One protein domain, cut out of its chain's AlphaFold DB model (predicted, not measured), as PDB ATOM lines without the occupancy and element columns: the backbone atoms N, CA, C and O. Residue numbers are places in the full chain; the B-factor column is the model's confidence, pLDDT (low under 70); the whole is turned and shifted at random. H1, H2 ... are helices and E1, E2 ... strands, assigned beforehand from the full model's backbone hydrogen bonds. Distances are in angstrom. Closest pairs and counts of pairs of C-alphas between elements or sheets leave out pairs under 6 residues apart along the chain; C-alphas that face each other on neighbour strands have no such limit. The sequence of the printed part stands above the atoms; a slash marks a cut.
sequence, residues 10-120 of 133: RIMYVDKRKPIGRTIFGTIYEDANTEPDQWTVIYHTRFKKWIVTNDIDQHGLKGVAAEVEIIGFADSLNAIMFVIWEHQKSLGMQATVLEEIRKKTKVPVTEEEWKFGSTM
ATOM      1  N   ARG A  10     126.851 294.123 302.323       88.31
ATOM      2  CA  ARG A  10     125.470 293.862 301.920       88.31
ATOM      3  C   ARG A  10     125.314 292.402 301.540       88.31
ATOM      4  O   ARG A  10     125.940 291.950 300.588       88.31
ATOM      5  N   ILE A  11     124.433 291.693 302.234       87.19
ATOM      6  CA  ILE A  11     124.109 290.301 301.921       87.19
ATOM      7  C   ILE A  11     122.868 290.275 301.034       87.19
ATOM      8  O   ILE A  11     121.853 290.902 301.332       87.19
ATOM      9  N   MET A  12     122.971 289.579 299.911       85.31
ATOM     10  CA  MET A  12     121.919 289.409 298.923       85.31
ATOM     11  C   MET A  12     121.667 287.915 298.762       85.31
ATOM     12  O   MET A  12     122.407 287.217 298.075       85.31
ATOM     13  N   TYR A  13     120.644 287.432 299.461       80.44
ATOM     14  CA  TYR A  13     120.241 286.034 299.434       80.44
ATOM     15  C   TYR A  13     119.132 285.820 298.405       80.44
ATOM     16  O   TYR A  13     118.101 286.497 298.446       80.44
ATOM     17  N   VAL A  14     119.337 284.860 297.510       74.25
ATOM     18  CA  VAL A  14     118.322 284.356 296.587       74.25
ATOM     19  C   VAL A  14     117.889 282.980 297.069       74.25
ATOM     20  O   VAL A  14     118.672 282.029 297.057       74.25
ATOM     21  N   ASP A  15     116.631 282.868 297.491       69.75
ATOM     22  CA  ASP A  15     116.030 281.577 297.814       69.75
ATOM     23  C   ASP A  15     115.699 280.843 296.509       69.75
ATOM     24  O   ASP A  15     114.748 281.196 295.809       69.75
ATOM     25  N   LYS A  16     116.512 279.844 296.145       64.88
ATOM     26  CA  LYS A  16     116.305 279.046 294.925       64.88
ATOM     27  C   LYS A  16     115.284 277.920 295.102       64.88
ATOM     28  O   LYS A  16     115.084 277.138 294.170       64.88
ATOM     29  N   ARG A  17     114.628 277.805 296.265       65.31
ATOM     30  CA  ARG A  17     113.615 276.769 296.480       65.31
ATOM     31  C   ARG A  17     112.463 276.937 295.492       65.31
ATOM     32  O   ARG A  17     111.807 277.978 295.430       65.31
ATOM     33  N   LYS A  18     112.197 275.888 294.711       63.47
ATOM     34  CA  LYS A  18     111.093 275.880 293.748       63.47
ATOM     35  C   LYS A  18     109.767 275.666 294.481       63.47
ATOM     36  O   LYS A  18     109.691 274.795 295.345       63.47
ATOM     37  N   PRO A  19     108.705 276.419 294.159       69.69
ATOM     38  CA  PRO A  19     107.380 276.123 294.686       69.69
ATOM     39  C   PRO A  19     106.874 274.807 294.074       69.69
ATOM     40  O   PRO A  19     106.764 274.695 292.855       69.69
ATOM     41  N   ILE A  20     106.554 273.822 294.915       75.62
ATOM     42  CA  ILE A  20     106.049 272.496 294.495       75.62
ATOM     43  C   ILE A  20     104.547 272.334 294.698       75.62
ATOM     44  O   ILE A  20     103.948 271.372 294.225       75.62
ATOM     45  N   GLY A  21     103.908 273.272 295.390       76.50
ATOM     46  CA  GLY A  21     102.467 273.235 295.587       76.50
ATOM     47  C   GLY A  21     101.950 274.423 296.379       76.50
ATOM     48  O   GLY A  21     102.710 275.240 296.893       76.50
ATOM     49  N   ARG A  22     100.625 274.526 296.490       70.06
ATOM     50  CA  ARG A  22      99.945 275.573 297.258       70.06
ATOM     51  C   ARG A  22      98.856 274.929 298.110       70.06
ATOM     52  O   ARG A  22      98.034 274.184 297.590       70.06
ATOM     53  N   THR A  23      98.861 275.204 299.409       78.31
ATOM     54  CA  THR A  23      97.852 274.734 300.371       78.31
ATOM     55  C   THR A  23      97.123 275.913 301.005       78.31
ATOM     56  O   THR A  23      97.523 277.065 300.831       78.31
ATOM     57  N   ILE A  24      96.074 275.632 301.787       74.81
ATOM     58  CA  ILE A  24      95.335 276.648 302.558       74.81
ATOM     59  C   ILE A  24      96.204 277.383 303.596       74.81
ATOM     60  O   ILE A  24      95.815 278.449 304.062       74.81
ATOM     61  N   PHE A  25      97.384 276.845 303.927       73.25
ATOM     62  CA  PHE A  25      98.347 277.436 304.863       73.25
ATOM     63  C   PHE A  25      99.539 278.118 304.170       73.25
ATOM     64  O   PHE A  25     100.407 278.659 304.848       73.25
ATOM     65  N   GLY A  26      99.590 278.121 302.833       79.44
ATOM     66  CA  GLY A  26     100.648 278.775 302.062       79.44
ATOM     67  C   GLY A  26     101.253 277.905 300.960       79.44
ATOM     68  O   GLY A  26     100.818 276.782 300.692       79.44
ATOM     69  N   THR A  27     102.252 278.463 300.279       77.06
ATOM     70  CA  THR A  27     103.019 277.784 299.226       77.06
ATOM     71  C   THR A  27     103.990 276.784 299.856       77.06
ATOM     72  O   THR A  27     104.746 277.148 300.754       77.06
ATOM     73  N   ILE A  28     103.966 275.537 299.387       73.56
ATOM     74  CA  ILE A  28     104.942 274.504 299.739       73.56
ATOM     75  C   ILE A  28     106.113 274.631 298.768       73.56
ATOM     76  O   ILE A  28     105.913 274.703 297.552       73.56
ATOM     77  N   TYR A  29     107.321 274.635 299.310       71.88
ATOM     78  CA  TYR A  29     108.559 274.693 298.551       71.88
ATOM     79  C   TYR A  29     109.252 273.327 298.577       71.88
ATOM     80  O   TYR A  29     109.146 272.609 299.568       71.88
ATOM     81  N   GLU A  30     109.916 272.957 297.483       68.06
ATOM     82  CA  GLU A  30     110.809 271.796 297.449       68.06
ATOM     83  C   GLU A  30     111.950 272.043 298.430       68.06
ATOM     84  O   GLU A  30     112.548 273.126 298.416       68.06
ATOM     85  N   ASP A  31     112.266 271.054 299.267       54.31
ATOM     86  CA  ASP A  31     113.519 271.080 300.011       54.31
ATOM     87  C   ASP A  31     114.651 271.049 298.987       54.31
ATOM     88  O   ASP A  31     114.853 270.074 298.259       54.31
ATOM     89  N   ALA A  32     115.359 272.171 298.894       51.97
ATOM     90  CA  ALA A  32     116.529 272.307 298.056       51.97
ATOM     91  C   ALA A  32     117.635 271.394 298.608       51.97
ATOM     92  O   ALA A  32     118.453 271.815 299.416       51.97
ATOM     93  N   ASN A  33     117.674 270.146 298.139       45.72
ATOM     94  CA  ASN A  33     118.874 269.302 298.171       45.72
ATOM     95  C   ASN A  33     119.931 269.764 297.150       45.72
ATOM     96  O   ASN A  33     120.925 269.077 296.929       45.72
ATOM     97  N   THR A  34     119.720 270.907 296.497       49.56
ATOM     98  CA  THR A  34     120.756 271.591 295.731       49.56
ATOM     99  C   THR A  34     121.871 271.971 296.694       49.56
ATOM    100  O   THR A  34     121.613 272.622 297.706       49.56
ATOM    101  N   GLU A  35     123.077 271.499 296.389       46.50
ATOM    102  CA  GLU A  35     124.342 271.850 297.037       46.50
ATOM    103  C   GLU A  35     124.338 273.312 297.510       46.50
ATOM    104  O   GLU A  35     123.761 274.156 296.815       46.50
ATOM    105  N   PRO A  36     124.927 273.634 298.680       53.50
ATOM    106  CA  PRO A  36     124.957 275.010 299.155       53.50
ATOM    107  C   PRO A  36     125.539 275.880 298.047       53.50
ATOM    108  O   PRO A  36     126.705 275.730 297.690       53.50
ATOM    109  N   ASP A  37     124.695 276.738 297.468       63.06
ATOM    110  CA  ASP A  37     125.132 277.667 296.439       63.06
ATOM    111  C   ASP A  37     126.329 278.424 297.003       63.06
ATOM    112  O   ASP A  37     126.221 279.072 298.052       63.06
ATOM    113  N   GLN A  38     127.472 278.285 296.331       78.38
ATOM    114  CA  GLN A  38     128.699 278.930 296.757       78.38
ATOM    115  C   GLN A  38     128.433 280.419 296.919       78.38
ATOM    116  O   GLN A  38     127.974 281.112 296.004       78.38
ATOM    117  N   TRP A  39     128.714 280.916 298.113       86.88
ATOM    118  CA  TRP A  39     128.651 282.333 298.364       86.88
ATOM    119  C   TRP A  39     129.822 282.991 297.653       86.88
ATOM    120  O   TRP A  39     130.938 282.486 297.651       86.88
ATOM    121  N   THR A  40     129.556 284.139 297.059       88.50
ATOM    122  CA  THR A  40     130.524 284.962 296.351       88.50
ATOM    123  C   THR A  40     130.610 286.303 297.044       88.50
ATOM    124  O   THR A  40     129.583 286.896 297.388       88.50
ATOM    125  N   VAL A  41     131.827 286.805 297.218       91.19
ATOM    126  CA  VAL A  41     132.069 288.172 297.666       91.19
ATOM    127  C   VAL A  41     132.571 289.028 296.508       91.19
ATOM    128  O   VAL A  41     133.552 288.711 295.837       91.19
ATOM    129  N   ILE A  42     131.898 290.155 296.309       90.50
ATOM    130  CA  ILE A  42     132.271 291.203 295.368       90.50
ATOM    131  C   ILE A  42     132.623 292.462 296.157       90.50
ATOM    132  O   ILE A  42     131.858 292.902 297.014       90.50
ATOM    133  N   TYR A  43     133.762 293.068 295.858       91.31
ATOM    134  CA  TYR A  43     134.177 294.354 296.393       91.31
ATOM    135  C   TYR A  43     133.893 295.467 295.393       91.31
ATOM    136  O   TYR A  43     134.287 295.397 294.236       91.31
ATOM    137  N   HIS A  44     133.228 296.523 295.843       89.31
ATOM    138  CA  HIS A  44     133.004 297.724 295.061       89.31
ATOM    139  C   HIS A  44     134.110 298.738 295.363       89.31
ATOM    140  O   HIS A  44     134.108 299.378 296.417       89.31
ATOM    141  N   THR A  45     135.034 298.928 294.424       87.69
ATOM    142  CA  THR A  45     136.266 299.711 294.619       87.69
ATOM    143  C   THR A  45     135.988 301.192 294.883       87.69
ATOM    144  O   THR A  45     136.603 301.799 295.761       87.69
ATOM    145  N   ARG A  46     134.996 301.772 294.193       85.44
ATOM    146  CA  ARG A  46     134.580 303.172 294.378       85.44
ATOM    147  C   ARG A  46     133.988 303.461 295.757       85.44
ATOM    148  O   ARG A  46     134.371 304.442 296.390       85.44
ATOM    149  N   PHE A  47     133.035 302.646 296.213       85.75
ATOM    150  CA  PHE A  47     132.345 302.875 297.491       85.75
ATOM    151  C   PHE A  47     133.035 302.212 298.680       85.75
ATOM    152  O   PHE A  47     132.655 302.485 299.815       85.75
ATOM    153  N   LYS A  48     134.043 301.369 298.424       88.94
ATOM    154  CA  LYS A  48     134.759 300.566 299.420       88.94
ATOM    155  C   LYS A  48     133.819 299.684 300.247       88.94
ATOM    156  O   LYS A  48     133.939 299.619 301.465       88.94
ATOM    157  N   LYS A  49     132.872 299.026 299.572       89.88
ATOM    158  CA  LYS A  49     131.854 298.158 300.187       89.88
ATOM    159  C   LYS A  49     131.900 296.755 299.612       89.88
ATOM    160  O   LYS A  49     132.309 296.578 298.469       89.88
ATOM    161  N   TRP A  50     131.422 295.782 300.375       91.62
ATOM    162  CA  TRP A  50     131.331 294.386 299.964       91.62
ATOM    163  C   TRP A  50     129.882 293.985 299.722       91.62
ATOM    164  O   TRP A  50     128.972 294.378 300.450       91.62
ATOM    165  N   ILE A  51     129.679 293.173 298.698       90.12
ATOM    166  CA  ILE A  51     128.417 292.528 298.375       90.12
ATOM    167  C   ILE A  51     128.660 291.030 298.474       90.12
ATOM    168  O   ILE A  51     129.601 290.513 297.883       90.12
ATOM    169  N   VAL A  52     127.813 290.347 299.228       89.56
ATOM    170  CA  VAL A  52     127.856 288.901 299.408       89.56
ATOM    171  C   VAL A  52     126.595 288.314 298.814       89.56
ATOM    172  O   VAL A  52     125.500 288.727 299.184       89.56
ATOM    173  N   THR A  53     126.732 287.363 297.900       87.81
ATOM    174  CA  THR A  53     125.584 286.744 297.236       87.81
ATOM    175  C   THR A  53     125.808 285.271 296.945       87.81
ATOM    176  O   THR A  53     126.935 284.853 296.721       87.81
ATOM    177  N   ASN A  54     124.730 284.495 296.929       85.38
ATOM    178  CA  ASN A  54     124.704 283.117 296.447       85.38
ATOM    179  C   ASN A  54     124.247 282.999 294.972       85.38
ATOM    180  O   ASN A  54     124.079 281.894 294.458       85.38
ATOM    181  N   ASP A  55     124.016 284.122 294.281       81.44
ATOM    182  CA  ASP A  55     123.644 284.156 292.864       81.44
ATOM    183  C   ASP A  55     124.151 285.444 292.185       81.44
ATOM    184  O   ASP A  55     123.518 286.503 292.210       81.44
ATOM    185  N   ILE A  56     125.329 285.357 291.563       72.62
ATOM    186  CA  ILE A  56     125.953 286.506 290.892       72.62
ATOM    187  C   ILE A  56     125.198 286.929 289.620       72.62
ATOM    188  O   ILE A  56     125.186 288.113 289.268       72.62
ATOM    189  N   ASP A  57     124.554 285.978 288.936       70.81
ATOM    190  CA  ASP A  57     123.897 286.200 287.649       70.81
ATOM    191  C   ASP A  57     122.565 286.939 287.814       70.81
ATOM    192  O   ASP A  57     122.252 287.827 287.014       70.81
ATOM    193  N   GLN A  58     121.808 286.646 288.875       66.81
ATOM    194  CA  GLN A  58     120.527 287.305 289.146       66.81
ATOM    195  C   GLN A  58     120.653 288.748 289.643       66.81
ATOM    196  O   GLN A  58     119.685 289.507 289.578       66.81
ATOM    197  N   HIS A  59     121.826 289.170 290.115       68.12
ATOM    198  CA  HIS A  59     122.012 290.520 290.656       68.12
ATOM    199  C   HIS A  59     122.579 291.538 289.666       68.12
ATOM    200  O   HIS A  59     122.850 292.675 290.049       68.12
ATOM    201  N   GLY A  60     122.716 291.177 288.386       57.03
ATOM    202  CA  GLY A  60     122.964 292.157 287.324       57.03
ATOM    203  C   GLY A  60     124.302 292.898 287.439       57.03
ATOM    204  O   GLY A  60     124.466 293.969 286.857       57.03
ATOM    205  N   LEU A  61     125.288 292.321 288.138       64.25
ATOM    206  CA  LEU A  61     126.615 292.926 288.336       64.25
ATOM    207  C   LEU A  61     127.421 293.073 287.028       64.25
ATOM    208  O   LEU A  61     128.448 293.748 287.002       64.25
ATOM    209  N   LYS A  62     126.906 292.533 285.914       56.66
ATOM    210  CA  LYS A  62     127.463 292.645 284.555       56.66
ATOM    211  C   LYS A  62     127.577 294.095 284.045       56.66
ATOM    212  O   LYS A  62     128.370 294.340 283.146       56.66
ATOM    213  N   GLY A  63     126.837 295.054 284.618       51.47
ATOM    214  CA  GLY A  63     126.867 296.471 284.213       51.47
ATOM    215  C   GLY A  63     127.859 297.375 284.962       51.47
ATOM    216  O   GLY A  63     128.086 298.500 284.528       51.47
ATOM    217  N   VAL A  64     128.457 296.910 286.067       55.69
ATOM    218  CA  VAL A  64     129.322 297.720 286.962       55.69
ATOM    219  C   VAL A  64     130.785 297.248 286.912       55.69
ATOM    220  O   VAL A  64     131.598 297.646 287.737       55.69
ATOM    221  N   ALA A  65     131.144 296.412 285.931       60.00
ATOM    222  CA  ALA A  65     132.402 295.654 285.887       60.00
ATOM    223  C   ALA A  65     133.691 296.483 286.082       60.00
ATOM    224  O   ALA A  65     134.681 295.946 286.561       60.00
ATOM    225  N   ALA A  66     133.696 297.779 285.750       62.31
ATOM    226  CA  ALA A  66     134.865 298.642 285.956       62.31
ATOM    227  C   ALA A  66     135.103 299.040 287.428       62.31
ATOM    228  O   ALA A  66     136.218 299.410 287.787       62.31
ATOM    229  N   GLU A  67     134.074 298.993 288.279       80.19
ATOM    230  CA  GLU A  67     134.134 299.448 289.676       80.19
ATOM    231  C   GLU A  67     133.890 298.314 290.689       80.19
ATOM    232  O   GLU A  67     133.767 298.580 291.889       80.19
ATOM    233  N   VAL A  68     133.811 297.062 290.223       83.00
ATOM    234  CA  VAL A  68     133.608 295.878 291.066       83.00
ATOM    235  C   VAL A  68     134.654 294.802 290.793       83.00
ATOM    236  O   VAL A  68     135.029 294.560 289.651       83.00
ATOM    237  N   GLU A  69     135.094 294.136 291.851       87.06
ATOM    238  CA  GLU A  69     136.101 293.079 291.824       87.06
ATOM    239  C   GLU A  69     135.574 291.853 292.571       87.06
ATOM    240  O   GLU A  69     135.038 291.976 293.671       87.06
ATOM    241  N   ILE A  70     135.701 290.663 291.984       88.12
ATOM    242  CA  ILE A  70     135.374 289.418 292.687       88.12
ATOM    243  C   ILE A  70     136.554 289.078 293.592       88.12
ATOM    244  O   ILE A  70     137.656 288.847 293.104       88.12
ATOM    245  N   ILE A  71     136.309 289.032 294.901       91.00
ATOM    246  CA  ILE A  71     137.358 288.784 295.898       91.00
ATOM    247  C   ILE A  71     137.503 287.291 296.195       91.00
ATOM    248  O   ILE A  71     138.606 286.819 296.453       91.00
ATOM    249  N   GLY A  72     136.410 286.527 296.147       87.31
ATOM    250  CA  GLY A  72     136.466 285.097 296.419       87.31
ATOM    251  C   GLY A  72     135.110 284.422 296.553       87.31
ATOM    252  O   GLY A  72     134.053 285.053 296.450       87.31
ATOM    253  N   PHE A  73     135.182 283.119 296.806       86.50
ATOM    254  CA  PHE A  73     134.049 282.211 296.930       86.50
ATOM    255  C   PHE A  73     134.204 281.364 298.193       86.50
ATOM    256  O   PHE A  73     135.330 281.059 298.584       86.50
ATOM    257  N   ALA A  74     133.097 280.977 298.823       86.00
ATOM    258  CA  ALA A  74     133.108 279.997 299.903       86.00
ATOM    259  C   ALA A  74     131.748 279.310 300.073       86.00
ATOM    260  O   ALA A  74     130.702 279.891 299.794       86.00
ATOM    261  N   ASP A  75     131.748 278.100 300.624       83.06
ATOM    262  CA  ASP A  75     130.525 277.292 300.750       83.06
ATOM    263  C   ASP A  75     129.611 277.745 301.904       83.06
ATOM    264  O   ASP A  75     128.486 277.269 302.055       83.06
ATOM    265  N   SER A  76     130.069 278.678 302.745       83.06
ATOM    266  CA  SER A  76     129.268 279.218 303.843       83.06
ATOM    267  C   SER A  76     129.446 280.720 304.023       83.06
ATOM    268  O   SER A  76     130.500 281.299 303.753       83.06
ATOM    269  N   LEU A  77     128.411 281.351 304.575       82.62
ATOM    270  CA  LEU A  77     128.421 282.779 304.876       82.62
ATOM    271  C   LEU A  77     129.504 283.147 305.906       82.62
ATOM    272  O   LEU A  77     130.124 284.198 305.787       82.62
ATOM    273  N   ASN A  78     129.781 282.269 306.879       84.00
ATOM    274  CA  ASN A  78     130.856 282.474 307.856       84.00
ATOM    275  C   ASN A  78     132.235 282.478 307.174       84.00
ATOM    276  O   ASN A  78     133.071 283.334 307.468       84.00
ATOM    277  N   ALA A  79     132.456 281.545 306.243       83.69
ATOM    278  CA  ALA A  79     133.685 281.480 305.466       83.69
ATOM    279  C   ALA A  79     133.837 282.714 304.558       83.69
ATOM    280  O   ALA A  79     134.922 283.278 304.479       83.69
ATOM    281  N   ILE A  80     132.753 283.241 303.979       87.94
ATOM    282  CA  ILE A  80     132.819 284.523 303.261       87.94
ATOM    283  C   ILE A  80     133.187 285.697 304.166       87.94
ATOM    284  O   ILE A  80     133.960 286.560 303.751       87.94
ATOM    285  N   MET A  81     132.689 285.749 305.403       88.69
ATOM    286  CA  MET A  81     133.116 286.802 306.328       88.69
ATOM    287  C   MET A  81     134.626 286.736 306.603       88.69
ATOM    288  O   MET A  81     135.247 287.779 306.790       88.69
ATOM    289  N   PHE A  82     135.230 285.541 306.574       87.50
ATOM    290  CA  PHE A  82     136.686 285.390 306.645       87.50
ATOM    291  C   PHE A  82     137.386 285.962 305.406       87.50
ATOM    292  O   PHE A  82     138.302 286.766 305.546       87.50
ATOM    293  N   VAL A  83     136.903 285.638 304.203       89.31
ATOM    294  CA  VAL A  83     137.446 286.191 302.948       89.31
ATOM    295  C   VAL A  83     137.389 287.725 302.949       89.31
ATOM    296  O   VAL A  83     138.345 288.396 302.560       89.31
ATOM    297  N   ILE A  84     136.289 288.307 303.440       91.25
ATOM    298  CA  ILE A  84     136.166 289.763 303.595       91.25
ATOM    299  C   ILE A  84     137.202 290.300 304.583       91.25
ATOM    300  O   ILE A  84     137.828 291.321 304.305       91.25
ATOM    301  N   TRP A  85     137.394 289.629 305.720       91.25
ATOM    302  CA  TRP A  85     138.400 290.014 306.706       91.25
ATOM    303  C   TRP A  85     139.815 290.003 306.112       91.25
ATOM    304  O   TRP A  85     140.535 290.991 306.257       91.25
ATOM    305  N   GLU A  86     140.201 288.950 305.385       89.50
ATOM    306  CA  GLU A  86     141.514 288.870 304.731       89.50
ATOM    307  C   GLU A  86     141.718 290.011 303.732       89.50
ATOM    308  O   GLU A  86     142.757 290.676 303.737       89.50
ATOM    309  N   HIS A  87     140.690 290.309 302.938       92.38
ATOM    310  CA  HIS A  87     140.718 291.425 302.004       92.38
ATOM    311  C   HIS A  87     140.784 292.793 302.710       92.38
ATOM    312  O   HIS A  87     141.504 293.692 302.290       92.38
ATOM    313  N   GLN A  88     140.087 292.982 303.831       90.81
ATOM    314  CA  GLN A  88     140.209 294.211 304.626       90.81
ATOM    315  C   GLN A  88     141.630 294.388 305.182       90.81
ATOM    316  O   GLN A  88     142.150 295.507 305.210       90.81
ATOM    317  N   LYS A  89     142.284 293.289 305.581       90.19
ATOM    318  CA  LYS A  89     143.675 293.300 306.050       90.19
ATOM    319  C   LYS A  89     144.652 293.609 304.917       90.19
ATOM    320  O   LYS A  89     145.563 294.403 305.141       90.19
ATOM    321  N   SER A  90     144.449 293.064 303.714       91.06
ATOM    322  CA  SER A  90     145.289 293.385 302.549       91.06
ATOM    323  C   SER A  90     145.172 294.855 302.129       91.06
ATOM    324  O   SER A  90     146.156 295.448 301.691       91.06
ATOM    325  N   LEU A  91     144.006 295.475 302.341       90.69
ATOM    326  CA  LEU A  91     143.777 296.911 302.140       90.69
ATOM    327  C   LEU A  91     144.303 297.801 303.285       90.69
ATOM    328  O   LEU A  91     144.175 299.025 303.218       90.69
ATOM    329  N   GLY A  92     144.866 297.219 304.350       89.25
ATOM    330  CA  GLY A  92     145.392 297.961 305.500       89.25
ATOM    331  C   GLY A  92     144.317 298.589 306.396       89.25
ATOM    332  O   GLY A  92     144.598 299.552 307.112       89.25
ATOM    333  N   MET A  93     143.081 298.080 306.370       86.88
ATOM    334  CA  MET A  93     142.000 298.598 307.207       86.88
ATOM    335  C   MET A  93     142.201 298.216 308.677       86.88
ATOM    336  O   MET A  93     142.485 297.067 309.006       86.88
ATOM    337  N   GLN A  94     142.022 299.190 309.575       77.69
ATOM    338  CA  GLN A  94     142.129 298.966 311.023       77.69
ATOM    339  C   GLN A  94     140.819 298.504 311.668       77.69
ATOM    340  O   GLN A  94     140.848 297.803 312.673       77.69
ATOM    341  N   ALA A  95     139.679 298.912 311.110       81.56
ATOM    342  CA  ALA A  95     138.366 298.431 311.517       81.56
ATOM    343  C   ALA A  95     137.904 297.383 310.503       81.56
ATOM    344  O   ALA A  95     137.636 297.726 309.351       81.56
ATOM    345  N   THR A  96     137.847 296.123 310.922       86.31
ATOM    346  CA  THR A  96     137.422 295.003 310.084       86.31
ATOM    347  C   THR A  96     136.069 294.455 310.538       86.31
ATOM    348  O   THR A  96     135.548 294.782 311.611       86.31
ATOM    349  N   VAL A  97     135.509 293.567 309.720       85.94
ATOM    350  CA  VAL A  97     134.292 292.804 310.007       85.94
ATOM    351  C   VAL A  97     134.401 292.026 311.325       85.94
ATOM    352  O   VAL A  97     133.410 291.884 312.041       85.94
ATOM    353  N   LEU A  98     135.609 291.596 311.710       84.50
ATOM    354  CA  LEU A  98     135.864 290.920 312.982       84.50
ATOM    355  C   LEU A  98     135.646 291.835 314.180       84.50
ATOM    356  O   LEU A  98     134.953 291.454 315.127       84.50
ATOM    357  N   GLU A  99     136.179 293.055 314.141       84.56
ATOM    358  CA  GLU A  99     135.942 294.014 315.217       84.56
ATOM    359  C   GLU A  99     134.467 294.413 315.292       84.56
ATOM    360  O   GLU A  99     133.944 294.591 316.394       84.56
ATOM    361  N   GLU A 100     133.780 294.534 314.155       83.50
ATOM    362  CA  GLU A 100     132.359 294.880 314.142       83.50
ATOM    363  C   GLU A 100     131.486 293.763 314.736       83.50
ATOM    364  O   GLU A 100     130.636 294.032 315.594       83.50
ATOM    365  N   ILE A 101     131.750 292.503 314.373       82.88
ATOM    366  CA  ILE A 101     131.069 291.335 314.949       82.88
ATOM    367  C   ILE A 101     131.322 291.260 316.452       82.88
ATOM    368  O   ILE A 101     130.360 291.146 317.216       82.88
ATOM    369  N   ARG A 102     132.576 291.391 316.908       82.19
ATOM    370  CA  ARG A 102     132.916 291.374 318.344       82.19
ATOM    371  C   ARG A 102     132.163 292.460 319.113       82.19
ATOM    372  O   ARG A 102     131.578 292.180 320.159       82.19
ATOM    373  N   LYS A 103     132.121 293.687 318.579       81.94
ATOM    374  CA  LYS A 103     131.422 294.821 319.205       81.94
ATOM    375  C   LYS A 103     129.918 294.586 319.341       81.94
ATOM    376  O   LYS A 103     129.358 294.905 320.387       81.94
ATOM    377  N   LYS A 104     129.258 294.055 318.305       80.00
ATOM    378  CA  LYS A 104     127.788 293.941 318.286       80.00
ATOM    379  C   LYS A 104     127.260 292.654 318.910       80.00
ATOM    380  O   LYS A 104     126.233 292.687 319.580       80.00
ATOM    381  N   THR A 105     127.961 291.540 318.731       69.56
ATOM    382  CA  THR A 105     127.522 290.234 319.252       69.56
ATOM    383  C   THR A 105     128.000 289.959 320.674       69.56
ATOM    384  O   THR A 105     127.454 289.080 321.332       69.56
ATOM    385  N   LYS A 106     129.009 290.702 321.161       68.75
ATOM    386  CA  LYS A 106     129.722 290.433 322.426       68.75
ATOM    387  C   LYS A 106     130.302 289.012 322.517       68.75
ATOM    388  O   LYS A 106     130.676 288.578 323.603       68.75
ATOM    389  N   VAL A 107     130.383 288.291 321.397       63.81
ATOM    390  CA  VAL A 107     130.989 286.963 321.332       63.81
ATOM    391  C   VAL A 107     132.498 287.142 321.160       63.81
ATOM    392  O   VAL A 107     132.920 287.820 320.214       63.81
ATOM    393  N   PRO A 108     133.330 286.559 322.040       59.25
ATOM    394  CA  PRO A 108     134.774 286.560 321.874       59.25
ATOM    395  C   PRO A 108     135.157 285.541 320.794       59.25
ATOM    396  O   PRO A 108     135.649 284.467 321.101       59.25
ATOM    397  N   VAL A 109     134.898 285.860 319.525       65.38
ATOM    398  CA  VAL A 109     135.383 285.039 318.407       65.38
ATOM    399  C   VAL A 109     136.883 285.280 318.272       65.38
ATOM    400  O   VAL A 109     137.313 286.417 318.034       65.38
ATOM    401  N   THR A 110     137.684 284.239 318.466       66.81
ATOM    402  CA  THR A 110     139.143 284.290 318.298       66.81
ATOM    403  C   THR A 110     139.524 284.238 316.813       66.81
ATOM    404  O   THR A 110     138.742 283.806 315.967       66.81
ATOM    405  N   GLU A 111     140.722 284.716 316.460       65.81
ATOM    406  CA  GLU A 111     141.201 284.639 315.066       65.81
ATOM    407  C   GLU A 111     141.380 283.188 314.600       65.81
ATOM    408  O   GLU A 111     141.179 282.879 313.429       65.81
ATOM    409  N   GLU A 112     141.737 282.296 315.522       66.44
ATOM    410  CA  GLU A 112     141.923 280.867 315.272       66.44
ATOM    411  C   GLU A 112     140.587 280.197 314.949       66.44
ATOM    412  O   GLU A 112     140.464 279.565 313.905       66.44
ATOM    413  N   GLU A 113     139.554 280.412 315.766       63.00
ATOM    414  CA  GLU A 113     138.203 279.894 315.508       63.00
ATOM    415  C   GLU A 113     137.642 280.369 314.168       63.00
ATOM    416  O   GLU A 113     136.946 279.619 313.483       63.00
ATOM    417  N   TRP A 114     137.961 281.598 313.765       65.88
ATOM    418  CA  TRP A 114     137.510 282.117 312.484       65.88
ATOM    419  C   TRP A 114     138.260 281.470 311.312       65.88
ATOM    420  O   TRP A 114     137.618 281.010 310.369       65.88
ATOM    421  N   LYS A 115     139.590 281.331 311.407       61.91
ATOM    422  CA  LYS A 115     140.407 280.594 310.422       61.91
ATOM    423  C   LYS A 115     139.964 279.132 310.281       61.91
ATOM    424  O   LYS A 115     139.923 278.605 309.171       61.91
ATOM    425  N   PHE A 116     139.593 278.479 311.384       53.59
ATOM    426  CA  PHE A 116     139.107 277.096 311.367       53.59
ATOM    427  C   PHE A 116     137.660 276.977 310.862       53.59
ATOM    428  O   PHE A 116     137.335 276.036 310.135       53.59
ATOM    429  N   GLY A 117     136.800 277.947 311.178       52.59
ATOM    430  CA  GLY A 117     135.427 278.021 310.675       52.59
ATOM    431  C   GLY A 117     135.334 278.207 309.156       52.59
ATOM    432  O   GLY A 117     134.345 277.786 308.561       52.59
ATOM    433  N   SER A 118     136.368 278.770 308.517       48.62
ATOM    434  CA  SER A 118     136.510 278.809 307.053       48.62
ATOM    435  C   SER A 118     137.054 277.518 306.434       48.62
ATOM    436  O   SER A 118     136.824 277.290 305.255       48.62
ATOM    437  N   THR A 119     137.733 276.663 307.209       41.41
ATOM    438  CA  THR A 119     138.203 275.337 306.756       41.41
ATOM    439  C   THR A 119     137.197 274.207 306.994       41.41
ATOM    440  O   THR A 119     137.414 273.096 306.523       41.41
ATOM    441  N   MET A 120     136.079 274.457 307.690       37.94
ATOM    442  CA  MET A 120     134.979 273.487 307.824       37.94
ATOM    443  C   MET A 120     134.087 273.467 306.575       37.94
ATOM    444  O   MET A 120     132.871 273.631 306.635       37.94
TER     445      MET A 120
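What this domain is: This is residues 10 to 120 of the 133 residues of an uncharacterized protein of Paenibacillaceae bacterium (UniProt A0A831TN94). A small four-strand sheet, E1, E5, E4 and E6, has the helix H1 packed over one face, and the short helices H2 and H3 pack on H1, away from the sheet. Far from this body, at the end of an arm made by residues 13 to 18 and 30 to 37, lies the small hairpin E2 and E3, and the arm makes the longest axis. The printed part has 111 residues with six named strands followed by three named helices; the sheet, in the order E1, E5, E4, E6, is mixed, and the class is mixed, helices and strands. The whole is loose, with a radius of gyration of the C-alphas of 16.8 A and spans of 53 by 37 by 24 A.

How they stand to each other: In the sheet, E4, residues 39 to 44, and E5, residues 49 to 53, are an antiparallel hairpin, with N 42 and O 51 at 2.8 A. E6, residues 68 to 74, is antiparallel to E4, with N 41 and O 72 at 2.9 A. E1, residues 10 to 12, is parallel to E5, with N 12 and O 52 at 2.8 A. H1, residues 77 to 90, is on the sheet at a height of 8.5 A, over E4 and E6, two layers with the helix on one face; it runs only just slantwise to the strands, at 30.5 degrees to E4 on the local plane. H3, residues 111 to 119, touches residues 78 to 82 of H1 at a steep tilt of 57 degrees, opposite ways; the closest C-alphas, of Ala 79 and Ser 118, are 4.2 A apart. H2, residues 97 to 105, touches residues 81 to 85 of H1 at a steep tilt of 52 degrees, opposite ways; the closest C-alphas, of Trp 85 and Val 97, are 6.0 A apart. H2 and H3 are apart. E2, residues 19 to 23, and E3, residues 26 to 29, are an antiparallel hairpin, with N 28 and O 21 at 2.8 A. In H1 and H2 every O i to N i+4 pair is within hydrogen-bond range, in H3 4 of 5.

Where its parts are: E1 begins at C-alpha 10, (125.470, 293.862, 301.920). E4 is 16.3 A long, E5 13.4 A, E6 18.2 A, E2 11.2 A and E3 9.6 A. H1, 20.1 A long, begins at C-alpha 77, (128.421, 282.779, 304.876). H2 is 11.7 A long; H3, 12.8 A, ends at C-alpha 119, (138.203, 275.337, 306.756).

The domain as a whole: The two C-alphas farthest apart, of Ile 24 and Gly 92, are 54.5 A apart. The printed part has no cut. The link from E5 to E6, residues 54 to 67, is long. The mean pLDDT of the printed part is 75.9; residues 15 to 19, 30 to 37, 58 to 66 and 105 to 120 are under 70.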